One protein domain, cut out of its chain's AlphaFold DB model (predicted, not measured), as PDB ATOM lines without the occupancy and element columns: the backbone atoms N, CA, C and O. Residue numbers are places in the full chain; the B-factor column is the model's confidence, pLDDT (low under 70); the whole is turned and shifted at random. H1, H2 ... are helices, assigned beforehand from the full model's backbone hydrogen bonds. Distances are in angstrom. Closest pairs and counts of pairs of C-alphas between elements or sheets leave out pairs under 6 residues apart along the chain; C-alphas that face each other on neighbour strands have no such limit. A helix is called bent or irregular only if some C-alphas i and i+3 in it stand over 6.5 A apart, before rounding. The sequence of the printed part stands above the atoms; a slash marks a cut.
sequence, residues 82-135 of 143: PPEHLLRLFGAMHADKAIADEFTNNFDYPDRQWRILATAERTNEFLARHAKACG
ATOM      1  N   PRO A  82     206.968 138.920 239.776       83.19
ATOM      2  CA  PRO A  82     205.713 139.497 239.321       83.19
ATOM      3  C   PRO A  82     205.956 140.929 238.824       83.19
ATOM      4  O   PRO A  82     206.455 141.757 239.594       83.19
ATOM      5  N   PRO A  83     205.624 141.257 237.563       91.31
ATOM      6  CA  PRO A  83     205.716 142.628 237.083       91.31
ATOM      7  C   PRO A  83     204.844 143.585 237.904       91.31
ATOM      8  O   PRO A  83     203.824 143.206 238.481       91.31
ATOM      9  N   GLU A  84     205.236 144.859 237.933       93.69
ATOM     10  CA  GLU A  84     204.637 145.875 238.806       93.69
ATOM     11  C   GLU A  84     203.114 146.002 238.630       93.69
ATOM     12  O   GLU A  84     202.383 146.171 239.604       93.69
ATOM     13  N   HIS A  85     202.603 145.866 237.400       94.31
ATOM     14  CA  HIS A  85     201.164 145.954 237.146       94.31
ATOM     15  C   HIS A  85     200.368 144.822 237.802       94.31
ATOM     16  O   HIS A  85     199.237 145.065 238.219       94.31
ATOM     17  N   LEU A  86     200.951 143.628 237.966       94.00
ATOM     18  CA  LEU A  86     200.326 142.543 238.728       94.00
ATOM     19  C   LEU A  86     200.299 142.847 240.218       94.00
ATOM     20  O   LEU A  86     199.283 142.617 240.861       94.00
ATOM     21  N   LEU A  87     201.382 143.402 240.768       93.38
ATOM     22  CA  LEU A  87     201.417 143.802 242.175       93.38
ATOM     23  C   LEU A  87     200.346 144.858 242.473       93.38
ATOM     24  O   LEU A  87     199.627 144.746 243.466       93.38
ATOM     25  N   ARG A  88     200.179 145.841 241.579       93.88
ATOM     26  CA  ARG A  88     199.100 146.837 241.679       93.88
ATOM     27  C   ARG A  88     197.718 146.199 241.565       93.88
ATOM     28  O   ARG A  88     196.836 146.548 242.343       93.88
ATOM     29  N   LEU A  89     197.532 145.256 240.639       95.38
ATOM     30  CA  LEU A  89     196.280 144.511 240.499       95.38
ATOM     31  C   LEU A  89     195.943 143.728 241.773       95.38
ATOM     32  O   LEU A  89     194.823 143.832 242.259       95.38
ATOM     33  N   PHE A  90     196.901 143.006 242.358       93.69
ATOM     34  CA  PHE A  90     196.690 142.275 243.609       93.69
ATOM     35  C   PHE A  90     196.374 143.213 244.779       93.69
ATOM     36  O   PHE A  90     195.490 142.918 245.582       93.69
ATOM     37  N   GLY A  91     197.029 144.378 244.844       93.88
ATOM     38  CA  GLY A  91     196.679 145.430 245.799       93.88
ATOM     39  C   GLY A  91     195.244 145.939 245.616       93.88
ATOM     40  O   GLY A  91     194.516 146.097 246.594       93.88
ATOM     41  N   ALA A  92     194.804 146.137 244.371       94.62
ATOM     42  CA  ALA A  92     193.435 146.545 244.066       94.62
ATOM     43  C   ALA A  92     192.408 145.455 244.415       94.62
ATOM     44  O   ALA A  92     191.384 145.766 245.014       94.62
ATOM     45  N   MET A  93     192.703 144.183 244.129       95.06
ATOM     46  CA  MET A  93     191.867 143.040 244.524       95.06
ATOM     47  C   MET A  93     191.689 142.947 246.043       95.06
ATOM     48  O   MET A  93     190.622 142.567 246.515       95.06
ATOM     49  N   HIS A  94     192.713 143.305 246.824       92.50
ATOM     50  CA  HIS A  94     192.601 143.349 248.282       92.50
ATOM     51  C   HIS A  94     191.625 144.437 248.763       92.50
ATOM     52  O   HIS A  94     190.944 144.254 249.770       92.50
ATOM     53  N   ALA A  95     191.549 145.562 248.047       92.00
ATOM     54  CA  ALA A  95     190.721 146.712 248.408       92.00
ATOM     55  C   ALA A  95     189.315 146.707 247.775       92.00
ATOM     56  O   ALA A  95     188.454 147.478 248.209       92.00
ATOM     57  N   ASP A  96     189.081 145.883 246.751       93.56
ATOM     58  CA  ASP A  96     187.836 145.835 245.985       93.56
ATOM     59  C   ASP A  96     187.437 144.393 245.636       93.56
ATOM     60  O   ASP A  96     188.073 143.703 244.833       93.56
ATOM     61  N   LYS A  97     186.320 143.952 246.227       93.81
ATOM     62  CA  LYS A  97     185.770 142.612 246.018       93.81
ATOM     63  C   LYS A  97     185.336 142.370 244.569       93.81
ATOM     64  O   LYS A  97     185.475 141.244 244.108       93.81
ATOM     65  N   ALA A  98     184.829 143.372 243.850       94.38
ATOM     66  CA  ALA A  98     184.362 143.174 242.477       94.38
ATOM     67  C   ALA A  98     185.525 142.810 241.542       94.38
ATOM     68  O   ALA A  98     185.396 141.931 240.691       94.38
ATOM     69  N   ILE A  99     186.684 143.434 241.765       95.69
ATOM     70  CA  ILE A  99     187.927 143.129 241.050       95.69
ATOM     71  C   ILE A  99     188.395 141.707 241.381       95.69
ATOM     72  O   ILE A  99     188.761 140.953 240.479       95.69
ATOM     73  N   ALA A 100     188.367 141.329 242.663       93.88
ATOM     74  CA  ALA A 100     188.732 139.981 243.093       93.88
ATOM     75  C   ALA A 100     187.805 138.911 242.494       93.88
ATOM     76  O   ALA A 100     188.292 137.913 241.965       93.88
ATOM     77  N   ASP A 101     186.490 139.140 242.517       93.50
ATOM     78  CA  ASP A 101     185.493 138.216 241.975       93.50
ATOM     79  C   ASP A 101     185.675 138.032 240.458       93.50
ATOM     80  O   ASP A 101     185.654 136.904 239.970       93.50
ATOM     81  N   GLU A 102     185.911 139.110 239.700       94.44
ATOM     82  CA  GLU A 102     186.161 139.009 238.257       94.44
ATOM     83  C   GLU A 102     187.465 138.262 237.947       94.44
ATOM     84  O   GLU A 102     187.485 137.390 237.076       94.44
ATOM     85  N   PHE A 103     188.539 138.532 238.698       92.44
ATOM     86  CA  PHE A 103     189.801 137.807 238.556       92.44
ATOM     87  C   PHE A 103     189.629 136.308 238.837       92.44
ATOM     88  O   PHE A 103     190.144 135.481 238.084       92.44
ATOM     89  N   THR A 104     188.903 135.944 239.899       88.81
ATOM     90  CA  THR A 104     188.648 134.543 240.257       88.81
ATOM     91  C   THR A 104     187.764 133.848 239.224       88.81
ATOM     92  O   THR A 104     188.087 132.739 238.809       88.81
ATOM     93  N   ASN A 105     186.704 134.497 238.742       89.88
ATOM     94  CA  ASN A 105     185.832 133.928 237.708       89.88
ATOM     95  C   ASN A 105     186.575 133.684 236.386       89.88
ATOM     96  O   ASN A 105     186.262 132.753 235.646       89.88
ATOM     97  N   ASN A 106     187.592 134.490 236.083       91.69
ATOM     98  CA  ASN A 106     188.397 134.321 234.880       91.69
ATOM     99  C   ASN A 106     189.363 133.121 234.934       91.69
ATOM    100  O   ASN A 106     189.994 132.825 233.920       91.69
ATOM    101  N   PHE A 107     189.458 132.375 236.046       83.31
ATOM    102  CA  PHE A 107     190.170 131.086 236.054       83.31
ATOM    103  C   PHE A 107     189.558 130.069 235.085       83.31
ATOM    104  O   PHE A 107     190.294 129.232 234.555       83.31
ATOM    105  N   ASP A 108     188.251 130.172 234.831       83.00
ATOM    106  CA  ASP A 108     187.530 129.365 233.842       83.00
ATOM    107  C   ASP A 108     187.665 129.926 232.415       83.00
ATOM    108  O   ASP A 108     187.370 129.234 231.441       83.00
ATOM    109  N   TYR A 109     188.145 131.169 232.278       87.19
ATOM    110  CA  TYR A 109     188.273 131.891 231.008       87.19
ATOM    111  C   TYR A 109     189.673 132.512 230.847       87.19
ATOM    112  O   TYR A 109     189.839 133.737 230.936       87.19
ATOM    113  N   PRO A 110     190.711 131.690 230.597       87.12
ATOM    114  CA  PRO A 110     192.092 132.161 230.505       87.12
ATOM    115  C   PRO A 110     192.323 133.195 229.396       87.12
ATOM    116  O   PRO A 110     193.225 134.024 229.504       87.12
ATOM    117  N   ASP A 111     191.505 133.182 228.344       88.38
ATOM    118  CA  ASP A 111     191.499 134.184 227.276       88.38
ATOM    119  C   ASP A 111     191.107 135.573 227.811       88.38
ATOM    120  O   ASP A 111     191.765 136.576 227.515       88.38
ATOM    121  N   ARG A 112     190.069 135.635 228.656       92.50
ATOM    122  CA  ARG A 112     189.610 136.868 229.310       92.50
ATOM    123  C   ARG A 112     190.639 137.356 230.308       92.50
ATOM    124  O   ARG A 112     190.965 138.541 230.312       92.50
ATOM    125  N   GLN A 113     191.207 136.430 231.076       93.94
ATOM    126  CA  GLN A 113     192.269 136.753 232.012       93.94
ATOM    127  C   GLN A 113     193.475 137.353 231.288       93.94
ATOM    128  O   GLN A 113     193.960 138.428 231.642       93.94
ATOM    129  N   TRP A 114     193.924 136.718 230.206       93.88
ATOM    130  CA  TRP A 114     195.068 137.201 229.445       93.88
ATOM    131  C   TRP A 114     194.820 138.585 228.827       93.88
ATOM    132  O   TRP A 114     195.723 139.422 228.817       93.88
ATOM    133  N   ARG A 115     193.586 138.897 228.402       93.69
ATOM    134  CA  ARG A 115     193.214 140.242 227.912       93.69
ATOM    135  C   ARG A 115     193.416 141.353 228.946       93.69
ATOM    136  O   ARG A 115     193.588 142.496 228.517       93.69
ATOM    137  N   ILE A 116     193.414 141.032 230.241       95.31
ATOM    138  CA  ILE A 116     193.684 141.961 231.349       95.31
ATOM    139  C   ILE A 116     195.184 141.993 231.673       95.31
ATOM    140  O   ILE A 116     195.765 143.072 231.796       95.31
ATOM    141  N   LEU A 117     195.818 140.821 231.792       94.94
ATOM    142  CA  LEU A 117     197.168 140.682 232.356       94.94
ATOM    143  C   LEU A 117     198.311 140.936 231.365       94.94
ATOM    144  O   LEU A 117     199.429 141.224 231.796       94.94
ATOM    145  N   ALA A 118     198.049 140.819 230.056       93.62
ATOM    146  CA  ALA A 118     199.086 140.792 229.023       93.62
ATOM    147  C   ALA A 118     200.003 142.025 229.016       93.62
ATOM    148  O   ALA A 118     201.174 141.911 228.660       93.62
ATOM    149  N   THR A 119     199.488 143.203 229.385       95.19
ATOM    150  CA  THR A 119     200.270 144.446 229.450       95.19
ATOM    151  C   THR A 119     199.826 145.319 230.620       95.19
ATOM    152  O   THR A 119     198.670 145.273 231.049       95.19
ATOM    153  N   ALA A 120     200.729 146.183 231.091       96.06
ATOM    154  CA  ALA A 120     200.412 147.163 232.128       96.06
ATOM    155  C   ALA A 120     199.261 148.101 231.722       96.06
ATOM    156  O   ALA A 120     198.415 148.426 232.549       96.06
ATOM    157  N   GLU A 121     199.196 148.500 230.449       97.50
ATOM    158  CA  GLU A 121     198.126 149.343 229.903       97.50
ATOM    159  C   GLU A 121     196.747 148.685 230.036       97.50
ATOM    160  O   GLU A 121     195.813 149.303 230.541       97.50
ATOM    161  N   ARG A 122     196.634 147.402 229.668       97.19
ATOM    162  CA  ARG A 122     195.386 146.632 229.780       97.19
ATOM    163  C   ARG A 122     194.924 146.504 231.224       97.19
ATOM    164  O   ARG A 122     193.745 146.696 231.515       97.19
ATOM    165  N   THR A 123     195.856 146.223 232.131       97.56
ATOM    166  CA  THR A 123     195.561 146.155 233.565       97.56
ATOM    167  C   THR A 123     195.119 147.519 234.103       97.56
ATOM    168  O   THR A 123     194.142 147.597 234.840       97.56
ATOM    169  N   ASN A 124     195.773 148.610 233.701       96.19
ATOM    170  CA  ASN A 124     195.391 149.958 234.123       96.19
ATOM    171  C   ASN A 124     193.995 150.351 233.603       96.19
ATOM    172  O   ASN A 124     193.193 150.891 234.362       96.19
ATOM    173  N   GLU A 125     193.678 150.052 232.338       97.19
ATOM    174  CA  GLU A 125     192.335 150.253 231.779       97.19
ATOM    175  C   GLU A 125     191.270 149.474 232.555       97.19
ATOM    176  O   GLU A 125     190.209 150.015 232.874       97.19
ATOM    177  N   PHE A 126     191.555 148.212 232.868       96.69
ATOM    178  CA  PHE A 126     190.675 147.358 233.652       96.69
ATOM    179  C   PHE A 126     190.375 147.967 235.033       96.69
ATOM    180  O   PHE A 126     189.209 148.143 235.391       96.69
ATOM    181  N   LEU A 127     191.410 148.388 235.763       96.25
ATOM    182  CA  LEU A 127     191.260 149.047 237.065       96.25
ATOM    183  C   LEU A 127     190.482 150.370 236.958       96.25
ATOM    184  O   LEU A 127     189.621 150.657 237.789       96.25
ATOM    185  N   ALA A 128     190.727 151.162 235.910       95.25
ATOM    186  CA  ALA A 128     190.022 152.422 235.686       95.25
ATOM    187  C   ALA A 128     188.518 152.225 235.427       95.25
ATOM    188  O   ALA A 128     187.708 153.066 235.825       95.25
ATOM    189  N   ARG A 129     188.119 151.125 234.773       94.25
ATOM    190  CA  ARG A 129     186.701 150.781 234.557       94.25
ATOM    191  C   ARG A 129     186.000 150.431 235.869       94.25
ATOM    192  O   ARG A 129     184.892 150.913 236.095       94.25
ATOM    193  N   HIS A 130     186.662 149.679 236.750       92.69
ATOM    194  CA  HIS A 130     186.141 149.360 238.086       92.69
ATOM    195  C   HIS A 130     186.018 150.601 238.980       92.69
ATOM    196  O   HIS A 130     184.980 150.799 239.610       92.69
ATOM    197  N   ALA A 131     187.001 151.509 238.954       87.75
ATOM    198  CA  ALA A 131     186.928 152.771 239.696       87.75
ATOM    199  C   ALA A 131     185.702 153.614 239.292       87.75
ATOM    200  O   ALA A 131     184.939 154.063 240.151       87.75
ATOM    201  N   LYS A 132     185.454 153.746 237.979       83.25
ATOM    202  CA  LYS A 132     184.273 154.437 237.436       83.25
ATOM    203  C   LYS A 132     182.961 153.762 237.849       83.25
ATOM    204  O   LYS A 132     182.018 154.462 238.203       83.25
ATOM    205  N   ALA A 133     182.903 152.429 237.830       78.06
ATOM    206  CA  ALA A 133     181.712 151.672 238.224       78.06
ATOM    207  C   ALA A 133     181.385 151.811 239.724       78.06
ATOM    208  O   ALA A 133     180.217 151.839 240.098       78.06
ATOM    209  N   CYS A 134     182.407 151.955 240.571       68.06
ATOM    210  CA  CYS A 134     182.268 152.187 242.010       68.06
ATOM    211  C   CYS A 134     181.948 153.660 242.362       68.06
ATOM    212  O   CYS A 134     181.732 153.988 243.527       68.06
ATOM    213  N   GLY A 135     181.940 154.575 241.380       63.22
ATOM    214  CA  GLY A 135     181.806 156.015 241.627       63.22
ATOM    215  C   GLY A 135     183.015 156.631 242.346       63.22
ATOM    216  O   GLY A 135     182.902 157.709 242.923       63.22
TER     217      GLY A 135
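This is residues 82 to 135 of the 143 residues of the protein "Putative monooxygenase" of Amycolatopsis methanolica 239 (UniProt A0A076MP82). Four helices make one turn of a triangular coil: H1 runs along one side, H2 and then H3 make the other two sides, and H4 returns to lie side by side with H1, running the same way. Its corners are formed by tight links. The printed part has 54 residues, with four named helices in the order H1, H2, H3, H4 and no named strand, and its class is all helix. It is compact, with a radius of gyration of the C-alphas of 10.4 A, and rounded in outline, spanning 28 by 23 by 17 A.

Start at Pro 82 and find C-alpha 84 at (204.637, 145.875, 238.806); there H1 begins, and it covers residues 84 to 95 over 16.9 A. One residue later look for H2, residues 97 to 108, which begins with C-alpha 97 at (185.770, 142.612, 246.018) and is 18.1 A long. H2 is neither bent nor irregular, but only just: C-alphas 105 and 108 are 6.2 A apart. Next comes H3, residues 110 to 117, 10.1 A long. Last is H4, residues 120 to 133, the longest helix by residues at 14, which measures 20.2 A and ends with C-alpha 133 at (181.712, 151.672, 238.224).

Begin with H1 and compare it with H4: they touch, the C-alphas of His 85 and Ala 120 being the closest at 5.2 A, and they run the same way at a shallow tilt of 21 degrees. With residues 92 to 94 alone, H1 touches H2 only at the corner, closest at the C-alphas of Met 93 and Ala 100, 4.6 A; the tilt is steep, 61 degrees, opposite ways. H2 in turn touches H3 only at the corner, with its residues 103 to 107 alone; the closest C-alphas, of Asn 106 and Gln 113, are 5.4 A apart, at a steep tilt of 42 degrees, opposite ways. H3 and H4 touch only at the corner, about perpendicular at 88 degrees, with the C-alphas of Ile 116 and Thr 123 closest at 5.1 A; H4 does so with residues 122 to 126 alone. H2 and H4 only just touch, with 3 pairs of C-alphas within 8 A, by residues 98 to 99 of H2 and 127 to 130 of H4; the closest C-alphas, of Ile 99 and His 130, are 7.1 A apart. H1 and H3 are close but not clearly touching, closest at the C-alphas of Leu 86 and Leu 117, 7.4 A. In H1, H3 and H4 every O i to N i+4 pair is within hydrogen-bond range; in H2, 6 of 8 are.

The C-alphas of Pro 82 and Gly 135 are the two farthest apart, at 29.1 A. The printed part has no cut, and its three links between helices are tight. Look at the B-factor column: the mean pLDDT of the printed part is 91.5, and residues 134 to 135 of this model are under 70.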